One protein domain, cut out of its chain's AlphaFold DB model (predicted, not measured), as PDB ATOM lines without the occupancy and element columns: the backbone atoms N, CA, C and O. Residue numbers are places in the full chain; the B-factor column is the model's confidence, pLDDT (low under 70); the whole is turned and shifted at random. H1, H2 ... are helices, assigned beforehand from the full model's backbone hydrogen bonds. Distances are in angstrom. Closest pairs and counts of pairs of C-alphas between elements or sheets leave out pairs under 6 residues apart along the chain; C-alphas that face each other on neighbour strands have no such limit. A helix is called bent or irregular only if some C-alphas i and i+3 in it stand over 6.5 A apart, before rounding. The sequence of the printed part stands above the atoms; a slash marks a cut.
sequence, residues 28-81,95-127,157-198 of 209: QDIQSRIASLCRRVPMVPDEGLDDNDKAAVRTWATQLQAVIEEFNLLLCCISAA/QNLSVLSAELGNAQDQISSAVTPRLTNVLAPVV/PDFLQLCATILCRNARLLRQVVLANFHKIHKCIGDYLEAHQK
ATOM      1  N   GLN A  28      79.077 149.097 119.552       91.44
ATOM      2  CA  GLN A  28      78.303 150.340 119.569       91.44
ATOM      3  C   GLN A  28      78.750 151.273 120.703       91.44
ATOM      4  O   GLN A  28      78.881 152.484 120.493       91.44
ATOM      5  N   ASP A  29      79.029 150.721 121.889       91.81
ATOM      6  CA  ASP A  29      79.553 151.491 123.022       91.81
ATOM      7  C   ASP A  29      80.935 152.055 122.696       91.81
ATOM      8  O   ASP A  29      81.198 153.238 122.919       91.81
ATOM      9  N   ILE A  30      81.809 151.222 122.121       92.69
ATOM     10  CA  ILE A  30      83.155 151.620 121.699       92.69
ATOM     11  C   ILE A  30      83.069 152.732 120.648       92.69
ATOM     12  O   ILE A  30      83.698 153.778 120.816       92.69
ATOM     13  N   GLN A  31      82.247 152.563 119.610       93.81
ATOM     14  CA  GLN A  31      82.036 153.568 118.566       93.81
ATOM     15  C   GLN A  31      81.560 154.906 119.153       93.81
ATOM     16  O   GLN A  31      82.118 155.961 118.843       93.81
ATOM     17  N   SER A  32      80.573 154.867 120.051       94.56
ATOM     18  CA  SER A  32      80.020 156.061 120.701       94.56
ATOM     19  C   SER A  32      81.054 156.775 121.576       94.56
ATOM     20  O   SER A  32      81.136 158.007 121.580       94.56
ATOM     21  N   ARG A  33      81.893 156.015 122.292       95.00
ATOM     22  CA  ARG A  33      82.996 156.565 123.092       95.00
ATOM     23  C   ARG A  33      84.075 157.196 122.212       95.00
ATOM     24  O   ARG A  33      84.505 158.303 122.523       95.00
ATOM     25  N   ILE A  34      84.433 156.587 121.080       94.38
ATOM     26  CA  ILE A  34      85.359 157.185 120.098       94.38
ATOM     27  C   ILE A  34      84.796 158.506 119.550       94.38
ATOM     28  O   ILE A  34      85.513 159.505 119.493       94.38
ATOM     29  N   ALA A  35      83.500 158.567 119.227       94.31
ATOM     30  CA  ALA A  35      82.858 159.818 118.811       94.31
ATOM     31  C   ALA A  35      82.919 160.904 119.902       94.31
ATOM     32  O   ALA A  35      83.100 162.088 119.607       94.31
ATOM     33  N   SER A  36      82.783 160.513 121.173       94.50
ATOM     34  CA  SER A  36      82.949 161.418 122.314       94.50
ATOM     35  C   SER A  36      84.390 161.923 122.441       94.50
ATOM     36  O   SER A  36      84.606 163.117 122.666       94.50
ATOM     37  N   LEU A  37      85.384 161.056 122.214       94.19
ATOM     38  CA  LEU A  37      86.800 161.429 122.245       94.19
ATOM     39  C   LEU A  37      87.155 162.502 121.217       94.19
ATOM     40  O   LEU A  37      87.913 163.411 121.550       94.19
ATOM     41  N   CYS A  38      86.549 162.491 120.024       92.56
ATOM     42  CA  CYS A  38      86.740 163.556 119.030       92.56
ATOM     43  C   CYS A  38      86.442 164.959 119.586       92.56
ATOM     44  O   CYS A  38      87.088 165.928 119.193       92.56
ATOM     45  N   ARG A  39      85.486 165.080 120.518       93.25
ATOM     46  CA  ARG A  39      85.131 166.357 121.161       93.25
ATOM     47  C   ARG A  39      86.101 166.756 122.275       93.25
ATOM     48  O   ARG A  39      86.127 167.918 122.663       93.25
ATOM     49  N   ARG A  40      86.874 165.799 122.794       94.50
ATOM     50  CA  ARG A  40      87.832 165.979 123.894       94.50
ATOM     51  C   ARG A  40      89.260 166.231 123.418       94.50
ATOM     52  O   ARG A  40      90.092 166.615 124.231       94.50
ATOM     53  N   VAL A  41      89.547 166.042 122.127       94.94
ATOM     54  CA  VAL A  41      90.847 166.397 121.545       94.94
ATOM     55  C   VAL A  41      91.096 167.901 121.758       94.94
ATOM     56  O   VAL A  41      90.300 168.711 121.262       94.94
ATOM     57  N   PRO A  42      92.188 168.293 122.446       94.94
ATOM     58  CA  PRO A  42      92.422 169.680 122.824       94.94
ATOM     59  C   PRO A  42      92.491 170.583 121.595       94.94
ATOM     60  O   PRO A  42      93.075 170.238 120.563       94.94
ATOM     61  N   MET A  43      91.857 171.749 121.693       94.12
ATOM     62  CA  MET A  43      91.944 172.781 120.666       94.12
ATOM     63  C   MET A  43      93.340 173.405 120.684       94.12
ATOM     64  O   MET A  43      93.983 173.488 121.726       94.12
ATOM     65  N   VAL A  44      93.808 173.828 119.513       92.25
ATOM     66  CA  VAL A  44      94.991 174.685 119.406       92.25
ATOM     67  C   VAL A  44      94.475 176.119 119.301       92.25
ATOM     68  O   VAL A  44      93.586 176.330 118.474       92.25
ATOM     69  N   PRO A  45      94.992 177.077 120.092       90.50
ATOM     70  CA  PRO A  45      94.587 178.477 119.986       90.50
ATOM     71  C   PRO A  45      94.780 179.048 118.570       90.50
ATOM     72  O   PRO A  45      95.583 178.540 117.769       90.50
ATOM     73  N   ASP A  46      94.049 180.114 118.244       87.06
ATOM     74  CA  ASP A  46      94.101 180.752 116.920       87.06
ATOM     75  C   ASP A  46      95.448 181.449 116.673       87.06
ATOM     76  O   ASP A  46      95.979 181.424 115.559       87.06
ATOM     77  N   GLU A  47      96.055 181.962 117.734       88.62
ATOM     78  CA  GLU A  47      97.425 182.465 117.793       88.62
ATOM     79  C   GLU A  47      98.496 181.356 117.794       88.62
ATOM     80  O   GLU A  47      99.668 181.632 117.545       88.62
ATOM     81  N   GLY A  48      98.106 180.092 117.988       88.38
ATOM     82  CA  GLY A  48      99.021 178.956 118.126       88.38
ATOM     83  C   GLY A  48      99.442 178.696 119.575       88.38
ATOM     84  O   GLY A  48      98.883 179.258 120.510       88.38
ATOM     85  N   LEU A  49     100.391 177.780 119.766       90.94
ATOM     86  CA  LEU A  49     101.034 177.554 121.063       90.94
ATOM     87  C   LEU A  49     102.344 178.350 121.103       90.94
ATOM     88  O   LEU A  49     103.091 178.314 120.124       90.94
ATOM     89  N   ASP A  50     102.611 179.037 122.213       90.81
ATOM     90  CA  ASP A  50     103.897 179.697 122.460       90.81
ATOM     91  C   ASP A  50     104.920 178.655 122.923       90.81
ATOM     92  O   ASP A  50     104.715 177.973 123.925       90.81
ATOM     93  N   ASP A  51     106.023 178.524 122.189       88.75
ATOM     94  CA  ASP A  51     107.089 177.576 122.499       88.75
ATOM     95  C   ASP A  51     107.968 178.007 123.682       88.75
ATOM     96  O   ASP A  51     108.740 177.195 124.194       88.75
ATOM     97  N   ASN A  52     107.825 179.248 124.155       88.19
ATOM     98  CA  ASN A  52     108.457 179.736 125.383       88.19
ATOM     99  C   ASN A  52     107.607 179.434 126.626       88.19
ATOM    100  O   ASN A  52     108.144 179.327 127.733       88.19
ATOM    101  N   ASP A  53     106.296 179.239 126.461       90.50
ATOM    102  CA  ASP A  53     105.407 178.830 127.546       90.50
ATOM    103  C   ASP A  53     105.433 177.304 127.723       90.50
ATOM    104  O   ASP A  53     104.510 176.565 127.362       90.50
ATOM    105  N   LYS A  54     106.519 176.816 128.338       85.94
ATOM    106  CA  LYS A  54     106.705 175.389 128.654       85.94
ATOM    107  C   LYS A  54     105.498 174.788 129.394       85.94
ATOM    108  O   LYS A  54     105.207 173.603 129.212       85.94
ATOM    109  N   ALA A  55     104.802 175.566 130.227       88.44
ATOM    110  CA  ALA A  55     103.661 175.081 130.993       88.44
ATOM    111  C   ALA A  55     102.450 174.838 130.084       88.44
ATOM    112  O   ALA A  55     101.906 173.731 130.093       88.44
ATOM    113  N   ALA A  56     102.078 175.813 129.251       90.19
ATOM    114  CA  ALA A  56     100.963 175.675 128.315       90.19
ATOM    115  C   ALA A  56     101.190 174.535 127.312       90.19
ATOM    116  O   ALA A  56     100.296 173.708 127.093       90.19
ATOM    117  N   VAL A  57     102.403 174.430 126.761       91.69
ATOM    118  CA  VAL A  57     102.779 173.353 125.832       91.69
ATOM    119  C   VAL A  57     102.646 171.985 126.504       91.69
ATOM    120  O   VAL A  57     102.049 171.066 125.934       91.69
ATOM    121  N   ARG A  58     103.137 171.845 127.741       91.06
ATOM    122  CA  ARG A  58     103.036 170.598 128.513       91.06
ATOM    123  C   ARG A  58     101.586 170.251 128.846       91.06
ATOM    124  O   ARG A  58     101.217 169.080 128.759       91.06
ATOM    125  N   THR A  59     100.756 171.231 129.194       93.25
ATOM    126  CA  THR A  59      99.328 171.019 129.460       93.25
ATOM    127  C   THR A  59      98.600 170.530 128.214       93.25
ATOM    128  O   THR A  59      97.906 169.514 128.281       93.25
ATOM    129  N   TRP A  60      98.798 171.189 127.070       94.81
ATOM    130  CA  TRP A  60      98.199 170.768 125.804       94.81
ATOM    131  C   TRP A  60      98.654 169.360 125.403       94.81
ATOM    132  O   TRP A  60      97.826 168.504 125.084       94.81
ATOM    133  N   ALA A  61      99.959 169.082 125.499       93.88
ATOM    134  CA  ALA A  61     100.519 167.772 125.181       93.88
ATOM    135  C   ALA A  61      99.966 166.669 126.099       93.88
ATOM    136  O   ALA A  61      99.629 165.585 125.630       93.88
ATOM    137  N   THR A  62      99.808 166.959 127.394       94.62
ATOM    138  CA  THR A  62      99.239 166.026 128.380       94.62
ATOM    139  C   THR A  62      97.782 165.699 128.059       94.62
ATOM    140  O   THR A  62      97.384 164.537 128.097       94.62
ATOM    141  N   GLN A  63      96.982 166.712 127.712       95.50
ATOM    142  CA  GLN A  63      95.585 166.522 127.316       95.50
ATOM    143  C   GLN A  63      95.474 165.678 126.044       95.50
ATOM    144  O   GLN A  63      94.631 164.783 125.976       95.50
ATOM    145  N   LEU A  64      96.335 165.931 125.053       95.81
ATOM    146  CA  LEU A  64      96.342 165.157 123.815       95.81
ATOM    147  C   LEU A  64      96.758 163.702 124.066       95.81
ATOM    148  O   LEU A  64      96.082 162.798 123.578       95.81
ATOM    149  N   GLN A  65      97.804 163.473 124.871       95.12
ATOM    150  CA  GLN A  65      98.252 162.130 125.252       95.12
ATOM    151  C   GLN A  65      97.144 161.364 125.983       95.12
ATOM    152  O   GLN A  65      96.838 160.237 125.621       95.12
ATOM    153  N   ALA A  66      96.467 161.979 126.956       95.12
ATOM    154  CA  ALA A  66      95.385 161.319 127.690       95.12
ATOM    155  C   ALA A  66      94.251 160.832 126.765       95.12
ATOM    156  O   ALA A  66      93.692 159.755 126.968       95.12
ATOM    157  N   VAL A  67      93.925 161.616 125.733       96.19
ATOM    158  CA  VAL A  67      92.899 161.267 124.741       96.19
ATOM    159  C   VAL A  67      93.359 160.139 123.809       96.19
ATOM    160  O   VAL A  67      92.560 159.258 123.490       96.19
ATOM    161  N   ILE A  68      94.627 160.142 123.385       95.62
ATOM    162  CA  ILE A  68      95.222 159.059 122.582       95.62
ATOM    163  C   ILE A  68      95.226 157.743 123.371       95.62
ATOM    164  O   ILE A  68      94.909 156.686 122.826       95.62
ATOM    165  N   GLU A  69      95.512 157.810 124.664       94.69
ATOM    166  CA  GLU A  69      95.607 156.638 125.528       94.69
ATOM    167  C   GLU A  69      94.239 156.004 125.735       94.69
ATOM    168  O   GLU A  69      94.082 154.793 125.584       94.69
ATOM    169  N   GLU A  70      93.225 156.827 126.001       94.94
ATOM    170  CA  GLU A  70      91.847 156.358 126.104       94.94
ATOM    171  C   GLU A  70      91.369 155.735 124.785       94.94
ATOM    172  O   GLU A  70      90.733 154.682 124.797       94.94
ATOM    173  N   PHE A  71      91.731 156.326 123.643       95.19
ATOM    174  CA  PHE A  71      91.452 155.741 122.334       95.19
ATOM    175  C   PHE A  71      92.107 154.364 122.165       95.19
ATOM    176  O   PHE A  71      91.419 153.408 121.815       95.19
ATOM    177  N   ASN A  72      93.400 154.230 122.466       94.25
ATOM    178  CA  ASN A  72      94.115 152.955 122.360       94.25
ATOM    179  C   ASN A  72      93.501 151.867 123.250       94.25
ATOM    180  O   ASN A  72      93.342 150.729 122.809       94.25
ATOM    181  N   LEU A  73      93.093 152.218 124.471       93.62
ATOM    182  CA  LEU A  73      92.408 151.291 125.375       93.62
ATOM    183  C   LEU A  73      91.058 150.826 124.812       93.62
ATOM    184  O   LEU A  73      90.741 149.640 124.893       93.62
ATOM    185  N   LEU A  74      90.287 151.726 124.193       93.12
ATOM    186  CA  LEU A  74      89.036 151.360 123.522       93.12
ATOM    187  C   LEU A  74      89.269 150.391 122.357       93.12
ATOM    188  O   LEU A  74      88.480 149.462 122.177       93.12
ATOM    189  N   LEU A  75      90.351 150.567 121.590       91.88
ATOM    190  CA  LEU A  75      90.671 149.660 120.485       91.88
ATOM    191  C   LEU A  75      91.021 148.254 120.982       91.88
ATOM    192  O   LEU A  75      90.581 147.271 120.387       91.88
ATOM    193  N   CYS A  76      91.721 148.135 122.113       90.31
ATOM    194  CA  CYS A  76      91.992 146.837 122.738       90.31
ATOM    195  C   CYS A  76      90.697 146.068 123.062       90.31
ATOM    196  O   CYS A  76      90.646 144.845 122.904       90.31
ATOM    197  N   CYS A  77      89.624 146.773 123.442       89.94
ATOM    198  CA  CYS A  77      88.316 146.175 123.724       89.94
ATOM    199  C   CYS A  77      87.583 145.653 122.474       89.94
ATOM    200  O   CYS A  77      86.689 144.816 122.610       89.94
ATOM    201  N   ILE A  78      87.958 146.079 121.260       88.25
ATOM    202  CA  ILE A  78      87.320 145.617 120.013       88.25
ATOM    203  C   ILE A  78      87.558 144.123 119.790       88.25
ATOM    204  O   ILE A  78      86.653 143.413 119.353       88.25
ATOM    205  N   SER A  79      88.750 143.624 120.124       83.81
ATOM    206  CA  SER A  79      89.081 142.198 120.001       83.81
ATOM    207  C   SER A  79      88.117 141.309 120.800       83.81
ATOM    208  O   SER A  79      87.606 140.318 120.282       83.81
ATOM    209  N   ALA A  80      87.797 141.713 122.032       84.38
ATOM    210  CA  ALA A  80      86.822 141.039 122.879       84.38
ATOM    211  C   ALA A  80      85.391 141.181 122.332       84.38
ATOM    212  O   ALA A  80      84.659 140.196 122.282       84.38
ATOM    213  N   ALA A  81      85.005 142.372 121.860       83.81
ATOM    214  CA  ALA A  81      83.665 142.632 121.324       83.81
ATOM    215  C   ALA A  81      83.377 141.906 119.991       83.81
ATOM    216  O   ALA A  81      82.223 141.634 119.662       83.81
ATOM    217  N   GLN A  95      86.171 138.257 106.412       85.69
ATOM    218  CA  GLN A  95      86.712 139.312 105.543       85.69
ATOM    219  C   GLN A  95      86.486 140.711 106.131       85.69
ATOM    220  O   GLN A  95      87.431 141.492 106.241       85.69
ATOM    221  N   ASN A  96      85.262 141.015 106.569       87.00
ATOM    222  CA  ASN A  96      84.933 142.311 107.167       87.00
ATOM    223  C   ASN A  96      85.710 142.558 108.471       87.00
ATOM    224  O   ASN A  96      86.149 143.678 108.731       87.00
ATOM    225  N   LEU A  97      85.925 141.514 109.280       87.31
ATOM    226  CA  LEU A  97      86.730 141.607 110.499       87.31
ATOM    227  C   LEU A  97      88.221 141.817 110.198       87.31
ATOM    228  O   LEU A  97      88.891 142.557 110.919       87.31
ATOM    229  N   SER A  98      88.736 141.187 109.142       89.00
ATOM    230  CA  SER A  98      90.111 141.386 108.674       89.00
ATOM    231  C   SER A  98      90.343 142.834 108.236       89.00
ATOM    232  O   SER A  98      91.305 143.462 108.679       89.00
ATOM    233  N   VAL A  99      89.408 143.408 107.466       90.88
ATOM    234  CA  VAL A  99      89.445 144.827 107.078       90.88
ATOM    235  C   VAL A  99      89.406 145.728 108.313       90.88
ATOM    236  O   VAL A  99      90.271 146.587 108.458       90.88
ATOM    237  N   LEU A 100      88.473 145.495 109.244       90.88
ATOM    238  CA  LEU A 100      88.400 146.256 110.497       90.88
ATOM    239  C   LEU A 100      89.729 146.203 111.265       90.88
ATOM    240  O   LEU A 100      90.253 147.235 111.669       90.88
ATOM    241  N   SER A 101      90.305 145.012 111.426       91.06
ATOM    242  CA  SER A 101      91.558 144.817 112.168       91.06
ATOM    243  C   SER A 101      92.746 145.517 111.501       91.06
ATOM    244  O   SER A 101      93.563 146.129 112.189       91.06
ATOM    245  N   ALA A 102      92.828 145.475 110.169       93.31
ATOM    246  CA  ALA A 102      93.866 146.168 109.412       93.31
ATOM    247  C   ALA A 102      93.758 147.693 109.557       93.31
ATOM    248  O   ALA A 102      94.767 148.374 109.757       93.31
ATOM    249  N   GLU A 103      92.541 148.240 109.505       93.31
ATOM    250  CA  GLU A 103      92.329 149.679 109.656       93.31
ATOM    251  C   GLU A 103      92.607 150.171 111.081       93.31
ATOM    252  O   GLU A 103      93.164 151.259 111.245       93.31
ATOM    253  N   LEU A 104      92.286 149.358 112.096       92.56
ATOM    254  CA  LEU A 104      92.645 149.613 113.493       92.56
ATOM    255  C   LEU A 104      94.161 149.696 113.679       92.56
ATOM    256  O   LEU A 104      94.647 150.697 114.206       92.56
ATOM    257  N   GLY A 105      94.900 148.696 113.188       92.88
ATOM    258  CA  GLY A 105      96.364 148.685 113.261       92.88
ATOM    259  C   GLY A 105      96.978 149.902 112.569       92.88
ATOM    260  O   GLY A 105      97.773 150.620 113.165       92.88
ATOM    261  N   ASN A 106      96.512 150.223 111.359       94.00
ATOM    262  CA  ASN A 106      96.989 151.385 110.608       94.00
ATOM    263  C   ASN A 106      96.744 152.707 111.363       94.00
ATOM    264  O   ASN A 106      97.630 153.558 111.432       94.00
ATOM    265  N   ALA A 107      95.567 152.884 111.972       93.69
ATOM    266  CA  ALA A 107      95.281 154.085 112.755       93.69
ATOM    267  C   ALA A 107      96.181 154.210 113.996       93.69
ATOM    268  O   ALA A 107      96.667 155.305 114.294       93.69
ATOM    269  N   GLN A 108      96.436 153.100 114.698       93.00
ATOM    270  CA  GLN A 108      97.354 153.077 115.839       93.00
ATOM    271  C   GLN A 108      98.789 153.387 115.416       93.00
ATOM    272  O   GLN A 108      99.431 154.229 116.043       93.00
ATOM    273  N   ASP A 109      99.265 152.791 114.324       94.06
ATOM    274  CA  ASP A 109     100.615 153.012 113.805       94.06
ATOM    275  C   ASP A 109     100.830 154.464 113.373       94.06
ATOM    276  O   ASP A 109     101.868 155.060 113.673       94.06
ATOM    277  N   GLN A 110      99.843 155.084 112.718       93.25
ATOM    278  CA  GLN A 110      99.920 156.493 112.326       93.25
ATOM    279  C   GLN A 110     100.010 157.424 113.537       93.25
ATOM    280  O   GLN A 110     100.850 158.324 113.558       93.25
ATOM    281  N   ILE A 111      99.177 157.212 114.560       93.56
ATOM    282  CA  ILE A 111      99.217 158.029 115.780       93.56
ATOM    283  C   ILE A 111     100.537 157.794 116.531       93.56
ATOM    284  O   ILE A 111     101.212 158.754 116.912       93.56
ATOM    285  N   SER A 112     100.935 156.530 116.683       92.94
ATOM    286  CA  SER A 112     102.137 156.109 117.408       92.94
ATOM    287  C   SER A 112     103.432 156.606 116.763       92.94
ATOM    288  O   SER A 112     104.361 156.990 117.464       92.94
ATOM    289  N   SER A 113     103.501 156.657 115.431       93.25
ATOM    290  CA  SER A 113     104.698 157.118 114.714       93.25
ATOM    291  C   SER A 113     104.748 158.637 114.525       93.25
ATOM    292  O   SER A 113     105.828 159.227 114.597       93.25
ATOM    293  N   ALA A 114     103.604 159.293 114.297       90.62
ATOM    294  CA  ALA A 114     103.571 160.718 113.965       90.62
ATOM    295  C   ALA A 114     103.396 161.634 115.186       90.62
ATOM    296  O   ALA A 114     103.963 162.730 115.210       90.62
ATOM    297  N   VAL A 115     102.610 161.214 116.185       92.12
ATOM    298  CA  VAL A 115     102.152 162.085 117.280       92.12
ATOM    299  C   VAL A 115     102.855 161.755 118.593       92.12
ATOM    300  O   VAL A 115     103.470 162.642 119.188       92.12
ATOM    301  N   THR A 116     102.842 160.488 119.011       91.06
ATOM    302  CA  THR A 116     103.390 160.051 120.308       91.06
ATOM    303  C   THR A 116     104.843 160.485 120.556       91.06
ATOM    304  O   THR A 116     105.105 161.030 121.626       91.06
ATOM    305  N   PRO A 117     105.799 160.376 119.609       91.75
ATOM    306  CA  PRO A 117     107.191 160.739 119.876       91.75
ATOM    307  C   PRO A 117     107.353 162.240 120.137       91.75
ATOM    308  O   PRO A 117     108.199 162.659 120.921       91.75
ATOM    309  N   ARG A 118     106.518 163.068 119.494       90.25
ATOM    310  CA  ARG A 118     106.538 164.526 119.669       90.25
ATOM    311  C   ARG A 118     106.015 164.925 121.043       90.25
ATOM    312  O   ARG A 118     106.563 165.842 121.645       90.25
ATOM    313  N   LEU A 119     105.011 164.209 121.547       91.50
ATOM    314  CA  LEU A 119     104.486 164.398 122.897       91.50
ATOM    315  C   LEU A 119     105.489 163.916 123.949       91.50
ATOM    316  O   LEU A 119     105.822 164.675 124.858       91.50
ATOM    317  N   THR A 120     106.045 162.712 123.791       89.50
ATOM    318  CA  THR A 120     107.021 162.138 124.731       89.50
ATOM    319  C   THR A 120     108.233 163.041 124.933       89.50
ATOM    320  O   THR A 120     108.631 163.255 126.075       89.50
ATOM    321  N   ASN A 121     108.766 163.643 123.865       87.25
ATOM    322  CA  ASN A 121     109.926 164.536 123.959       87.25
ATOM    323  C   ASN A 121     109.697 165.756 124.870       87.25
ATOM    324  O   ASN A 121     110.647 166.260 125.459       87.25
ATOM    325  N   VAL A 122     108.454 166.237 124.987       86.75
ATOM    326  CA  VAL A 122     108.103 167.391 125.835       86.75
ATOM    327  C   VAL A 122     107.614 166.948 127.220       86.75
ATOM    328  O   VAL A 122     107.838 167.630 128.224       86.75
ATOM    329  N   LEU A 123     106.936 165.801 127.305       87.31
ATOM    330  CA  LEU A 123     106.363 165.290 128.552       87.31
ATOM    331  C   LEU A 123     107.402 164.603 129.448       87.31
ATOM    332  O   LEU A 123     107.367 164.787 130.670       87.31
ATOM    333  N   ALA A 124     108.336 163.863 128.852       83.81
ATOM    334  CA  ALA A 124     109.365 163.084 129.532       83.81
ATOM    335  C   ALA A 124     110.773 163.482 129.042       83.81
ATOM    336  O   ALA A 124     111.438 162.693 128.367       83.81
ATOM    337  N   PRO A 125     111.234 164.711 129.351       78.81
ATOM    338  CA  PRO A 125     112.587 165.137 129.020       78.81
ATOM    339  C   PRO A 125     113.624 164.309 129.787       78.81
ATOM    340  O   PRO A 125     113.399 163.915 130.933       78.81
ATOM    341  N   VAL A 126     114.786 164.078 129.171       73.88
ATOM    342  CA  VAL A 126     115.921 163.449 129.857       73.88
ATOM    343  C   VAL A 126     116.482 164.447 130.870       73.88
ATOM    344  O   VAL A 126     116.878 165.559 130.509       73.88
ATOM    345  N   VAL A 127     116.490 164.053 132.143       75.75
ATOM    346  CA  VAL A 127     116.989 164.861 133.261       75.75
ATOM    347  C   VAL A 127     118.082 164.108 134.006       75.75
ATOM    348  O   VAL A 127     117.926 162.926 134.311       75.75
ATOM    349  N   PRO A 157     118.939 171.527 127.215       82.00
ATOM    350  CA  PRO A 157     117.877 172.526 127.122       82.00
ATOM    351  C   PRO A 157     117.622 172.997 125.679       82.00
ATOM    352  O   PRO A 157     116.481 173.329 125.351       82.00
ATOM    353  N   ASP A 158     118.635 172.983 124.804       84.81
ATOM    354  CA  ASP A 158     118.507 173.421 123.408       84.81
ATOM    355  C   ASP A 158     117.677 172.418 122.598       84.81
ATOM    356  O   ASP A 158     116.792 172.797 121.822       84.81
ATOM    357  N   PHE A 159     117.894 171.120 122.828       84.88
ATOM    358  CA  PHE A 159     117.077 170.064 122.236       84.88
ATOM    359  C   PHE A 159     115.619 170.122 122.705       84.88
ATOM    360  O   PHE A 159     114.699 169.915 121.906       84.88
ATOM    361  N   LEU A 160     115.384 170.428 123.985       84.38
ATOM    362  CA  LEU A 160     114.030 170.581 124.519       84.38
ATOM    363  C   LEU A 160     113.316 171.790 123.920       84.38
ATOM    364  O   LEU A 160     112.146 171.669 123.545       84.38
ATOM    365  N   GLN A 161     114.019 172.913 123.756       87.19
ATOM    366  CA  GLN A 161     113.470 174.080 123.072       87.19
ATOM    367  C   GLN A 161     113.116 173.744 121.620       87.19
ATOM    368  O   GLN A 161     112.000 174.009 121.181       87.19
ATOM    369  N   LEU A 162     114.010 173.063 120.893       88.44
ATOM    370  CA  LEU A 162     113.741 172.611 119.527       88.44
ATOM    371  C   LEU A 162     112.505 171.699 119.455       88.44
ATOM    372  O   LEU A 162     111.674 171.844 118.554       88.44
ATOM    373  N   CYS A 163     112.356 170.766 120.400       89.19
ATOM    374  CA  CYS A 163     111.184 169.896 120.478       89.19
ATOM    375  C   CYS A 163     109.895 170.688 120.739       89.19
ATOM    376  O   CYS A 163     108.889 170.423 120.076       89.19
ATOM    377  N   ALA A 164     109.931 171.676 121.639       89.69
ATOM    378  CA  ALA A 164     108.805 172.566 121.906       89.69
ATOM    379  C   ALA A 164     108.425 173.378 120.657       89.69
ATOM    380  O   ALA A 164     107.257 173.373 120.268       89.69
ATOM    381  N   THR A 165     109.395 173.971 119.954       92.12
ATOM    382  CA  THR A 165     109.159 174.720 118.709       92.12
ATOM    383  C   THR A 165     108.537 173.837 117.622       92.12
ATOM    384  O   THR A 165     107.558 174.224 116.977       92.12
ATOM    385  N   ILE A 166     109.061 172.622 117.415       91.69
ATOM    386  CA  ILE A 166     108.522 171.672 116.427       91.69
ATOM    387  C   ILE A 166     107.091 171.262 116.789       91.69
ATOM    388  O   ILE A 166     106.243 171.175 115.896       91.69
ATOM    389  N   LEU A 167     106.816 170.999 118.070       92.69
ATOM    390  CA  LEU A 167     105.481 170.639 118.536       92.69
ATOM    391  C   LEU A 167     104.497 171.792 118.312       92.69
ATOM    392  O   LEU A 167     103.470 171.586 117.671       92.69
ATOM    393  N   CYS A 168     104.834 173.000 118.768       92.44
ATOM    394  CA  CYS A 168     103.978 174.182 118.659       92.44
ATOM    395  C   CYS A 168     103.648 174.506 117.201       92.44
ATOM    396  O   CYS A 168     102.480 174.680 116.847       92.44
ATOM    397  N   ARG A 169     104.658 174.473 116.323       93.69
ATOM    398  CA  ARG A 169     104.486 174.711 114.883       93.69
ATOM    399  C   ARG A 169     103.552 173.696 114.221       93.69
ATOM    400  O   ARG A 169     102.796 174.056 113.321       93.69
ATOM    401  N   ASN A 170     103.604 172.433 114.641       93.88
ATOM    402  CA  ASN A 170     102.841 171.348 114.020       93.88
ATOM    403  C   ASN A 170     101.560 170.977 114.779       93.88
ATOM    404  O   ASN A 170     100.822 170.110 114.313       93.88
ATOM    405  N   ALA A 171     101.254 171.629 115.904       93.44
ATOM    406  CA  ALA A 171     100.173 171.247 116.815       93.44
ATOM    407  C   ALA A 171      98.818 171.073 116.109       93.44
ATOM    408  O   ALA A 171      98.095 170.109 116.364       93.44
ATOM    409  N   ARG A 172      98.492 171.957 115.155       94.69
ATOM    410  CA  ARG A 172      97.250 171.873 114.363       94.69
ATOM    411  C   ARG A 172      97.193 170.633 113.477       94.69
ATOM    412  O   ARG A 172      96.153 169.984 113.400       94.69
ATOM    413  N   LEU A 173      98.302 170.296 112.822       94.75
ATOM    414  CA  LEU A 173      98.388 169.109 111.973       94.75
ATOM    415  C   LEU A 173      98.374 167.835 112.816       94.75
ATOM    416  O   LEU A 173      97.655 166.904 112.474       94.75
ATOM    417  N   LEU A 174      99.080 167.816 113.950       94.69
ATOM    418  CA  LEU A 174      99.041 166.698 114.899       94.69
ATOM    419  C   LEU A 174      97.612 166.444 115.388       94.69
ATOM    420  O   LEU A 174      97.123 165.317 115.328       94.69
ATOM    421  N   ARG A 175      96.900 167.509 115.773       95.12
ATOM    422  CA  ARG A 175      95.478 167.446 116.125       95.12
ATOM    423  C   ARG A 175      94.634 166.858 114.993       95.12
ATOM    424  O   ARG A 175      93.780 166.008 115.240       95.12
ATOM    425  N   GLN A 176      94.868 167.297 113.758       95.50
ATOM    426  CA  GLN A 176      94.129 166.812 112.594       95.50
ATOM    427  C   GLN A 176      94.400 165.331 112.307       95.50
ATOM    428  O   GLN A 176      93.465 164.607 111.976       95.50
ATOM    429  N   VAL A 177      95.642 164.865 112.466       95.50
ATOM    430  CA  VAL A 177      96.010 163.448 112.311       95.50
ATOM    431  C   VAL A 177      95.261 162.582 113.323       95.50
ATOM    432  O   VAL A 177      94.697 161.557 112.942       95.50
ATOM    433  N   VAL A 178      95.192 163.010 114.587       96.06
ATOM    434  CA  VAL A 178      94.436 162.296 115.630       96.06
ATOM    435  C   VAL A 178      92.947 162.242 115.278       96.06
ATOM    436  O   VAL A 178      92.360 161.162 115.238       96.06
ATOM    437  N   LEU A 179      92.341 163.383 114.941       96.44
ATOM    438  CA  LEU A 179      90.917 163.447 114.597       96.44
ATOM    439  C   LEU A 179      90.557 162.640 113.349       96.44
ATOM    440  O   LEU A 179      89.529 161.965 113.333       96.44
ATOM    441  N   ALA A 180      91.389 162.694 112.308       96.00
ATOM    442  CA  ALA A 180      91.174 161.934 111.084       96.00
ATOM    443  C   ALA A 180      91.179 160.427 111.365       96.00
ATOM    444  O   ALA A 180      90.305 159.713 110.873       96.00
ATOM    445  N   ASN A 181      92.105 159.957 112.205       95.88
ATOM    446  CA  ASN A 181      92.178 158.554 112.604       95.88
ATOM    447  C   ASN A 181      91.002 158.138 113.495       95.88
ATOM    448  O   ASN A 181      90.401 157.092 113.253       95.88
ATOM    449  N   PHE A 182      90.583 158.972 114.450       96.12
ATOM    450  CA  PHE A 182      89.399 158.683 115.269       96.12
ATOM    451  C   PHE A 182      88.136 158.590 114.407       96.12
ATOM    452  O   PHE A 182      87.353 157.651 114.545       96.12
ATOM    453  N   HIS A 183      87.957 159.531 113.478       95.06
ATOM    454  CA  HIS A 183      86.828 159.537 112.553       95.06
ATOM    455  C   HIS A 183      86.839 158.318 111.622       95.06
ATOM    456  O   HIS A 183      85.800 157.690 111.410       95.06
ATOM    457  N   LYS A 184      88.014 157.945 111.106       94.38
ATOM    458  CA  LYS A 184      88.197 156.748 110.283       94.38
ATOM    459  C   LYS A 184      87.774 155.483 111.031       94.38
ATOM    460  O   LYS A 184      86.993 154.709 110.486       94.38
ATOM    461  N   ILE A 185      88.220 155.298 112.276       94.00
ATOM    462  CA  ILE A 185      87.836 154.127 113.078       94.00
ATOM    463  C   ILE A 185      86.354 154.150 113.440       94.00
ATOM    464  O   ILE A 185      85.683 153.128 113.316       94.00
ATOM    465  N   HIS A 186      85.812 155.310 113.812       94.31
ATOM    466  CA  HIS A 186      84.378 155.461 114.046       94.31
ATOM    467  C   HIS A 186      83.555 154.988 112.839       94.31
ATOM    468  O   HIS A 186      82.575 154.259 113.004       94.31
ATOM    469  N   LYS A 187      83.960 155.385 111.626       93.88
ATOM    470  CA  LYS A 187      83.312 154.951 110.388       93.88
ATOM    471  C   LYS A 187      83.506 153.454 110.142       93.88
ATOM    472  O   LYS A 187      82.532 152.768 109.873       93.88
ATOM    473  N   CYS A 188      84.723 152.941 110.306       92.62
ATOM    474  CA  CYS A 188      85.041 151.532 110.081       92.62
ATOM    475  C   CYS A 188      84.230 150.588 110.989       92.62
ATOM    476  O   CYS A 188      83.709 149.578 110.520       92.62
ATOM    477  N   ILE A 189      84.044 150.945 112.267       92.06
ATOM    478  CA  ILE A 189      83.169 150.193 113.180       92.06
ATOM    479  C   ILE A 189      81.711 150.243 112.698       92.06
ATOM    480  O   ILE A 189      81.027 149.223 112.727       92.06
ATOM    481  N   GLY A 190      81.241 151.402 112.229       91.56
ATOM    482  CA  GLY A 190      79.895 151.554 111.666       91.56
ATOM    483  C   GLY A 190      79.673 150.672 110.440       91.56
ATOM    484  O   GLY A 190      78.728 149.889 110.419       91.56
ATOM    485  N   ASP A 191      80.593 150.728 109.477       90.12
ATOM    486  CA  ASP A 191      80.551 149.918 108.257       90.12
ATOM    487  C   ASP A 191      80.553 148.410 108.595       90.12
ATOM    488  O   ASP A 191      79.786 147.636 108.018       90.12
ATOM    489  N   TYR A 192      81.349 147.989 109.590       90.19
ATOM    490  CA  TYR A 192      81.358 146.608 110.086       90.19
ATOM    491  C   TYR A 192      80.015 146.199 110.710       90.19
ATOM    492  O   TYR A 192      79.502 145.115 110.425       90.19
ATOM    493  N   LEU A 193      79.422 147.057 111.546       88.69
ATOM    494  CA  LEU A 193      78.125 146.800 112.177       88.69
ATOM    495  C   LEU A 193      76.995 146.694 111.144       88.69
ATOM    496  O   LEU A 193      76.161 145.794 111.241       88.69
ATOM    497  N   GLU A 194      76.980 147.573 110.142       88.81
ATOM    498  CA  GLU A 194      76.003 147.532 109.051       88.81
ATOM    499  C   GLU A 194      76.146 146.266 108.197       88.81
ATOM    500  O   GLU A 194      75.143 145.643 107.837       88.81
ATOM    501  N   ALA A 195      77.380 145.861 107.884       85.69
ATOM    502  CA  ALA A 195      77.643 144.618 107.168       85.69
ATOM    503  C   ALA A 195      77.176 143.398 107.980       85.69
ATOM    504  O   ALA A 195      76.508 142.513 107.447       85.69
ATOM    505  N   HIS A 196      77.443 143.392 109.291       80.56
ATOM    506  CA  HIS A 196      77.043 142.305 110.186       80.56
ATOM    507  C   HIS A 196      75.515 142.161 110.306       80.56
ATOM    508  O   HIS A 196      74.990 141.046 110.325       80.56
ATOM    509  N   GLN A 197      74.780 143.277 110.312       80.62
ATOM    510  CA  GLN A 197      73.313 143.266 110.311       80.62
ATOM    511  C   GLN A 197      72.725 142.703 109.010       80.62
ATOM    512  O   GLN A 197      71.761 141.935 109.062       80.62
ATOM    513  N   LYS A 198      73.303 143.052 107.853       76.62
ATOM    514  CA  LYS A 198      72.859 142.542 106.543       76.62
ATOM    515  C   LYS A 198      73.063 141.033 106.421       76.62
ATOM    516  O   LYS A 198      72.166 140.340 105.943       76.62
TER     517      LYS A 198
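AT A GLANCE: This is residues 28 to 81, 95 to 127 and 157 to 198 of the 209 residues of the protein "Hypothetical protein" of Cyclophora tenuis (UniProt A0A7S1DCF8). Four long, nearly aligned helical parts, H1, H2, H3 and H5b, make an up-and-down bundle, each running against the one before it, and short H4 and the angled arm H5a pack together at the end where H2 begins. The printed part has 129 residues with five named helices, H1 to H5 in order, and no named strand: it is all helix. It is only just compact, close to loose, with a radius of gyration of the C-alphas of 16.4 A, and only just elongated, spanning 56 by 28 by 18 A.

IN THESE COORDINATES: Find C-alpha 28 at (78.303, 150.340, 119.569); from there H1 runs to residue 40, 18.8 A. H2, residues 54 to 81, covers 40.7 A, and H3, residues 95 to 114, 28.5 A. H4 is residues 116 to 123, 10.2 A. H5, residues 157 to 198, was assigned as one helix by its hydrogen bonds but is bent, with C-alphas 169 and 172 7.8 A apart: H5a is residues 157 to 169, 18.3 A, and H5b residues 172 to 198, 38.9 A, ending at C-alpha 198 (72.859, 142.542, 106.543).

HOW THE PARTS SIT: Look at Ile 30 and Leu 74, closest C-alphas of the helical hairpin H1 and H2, 6.2 A apart. H1 touches H5b at Gln 31 and His 186, C-alphas 5.4 A apart, and H3 touches H5b at Ala 107 and Asn 181, also 5.4 A. H2 and H3 only just touch, with 3 pairs of C-alphas within 8 A, closest Leu 75 and Leu 104, 7.3 A. H4 touches H5a at a steep tilt of 53 degrees, closest C-alphas Arg 118 and Leu 167, 6.3 A. H1 and H3 are apart. Every O i to N i+4 pair is within hydrogen-bond range in H3, H5a and H5b, against 7 of 9 in H1, 21 of 24 in H2 and 3 of 4 in H4.

THE WHOLE: The C-alphas farthest apart, of Pro 157 and Lys 198, are 57.9 A apart. Residues 82 to 94 and 128 to 156 are not printed, with C-alpha gaps of 16.4 A and 9.9 A. The link H1 to H2 is long; no printed residue has a pLDDT under 70.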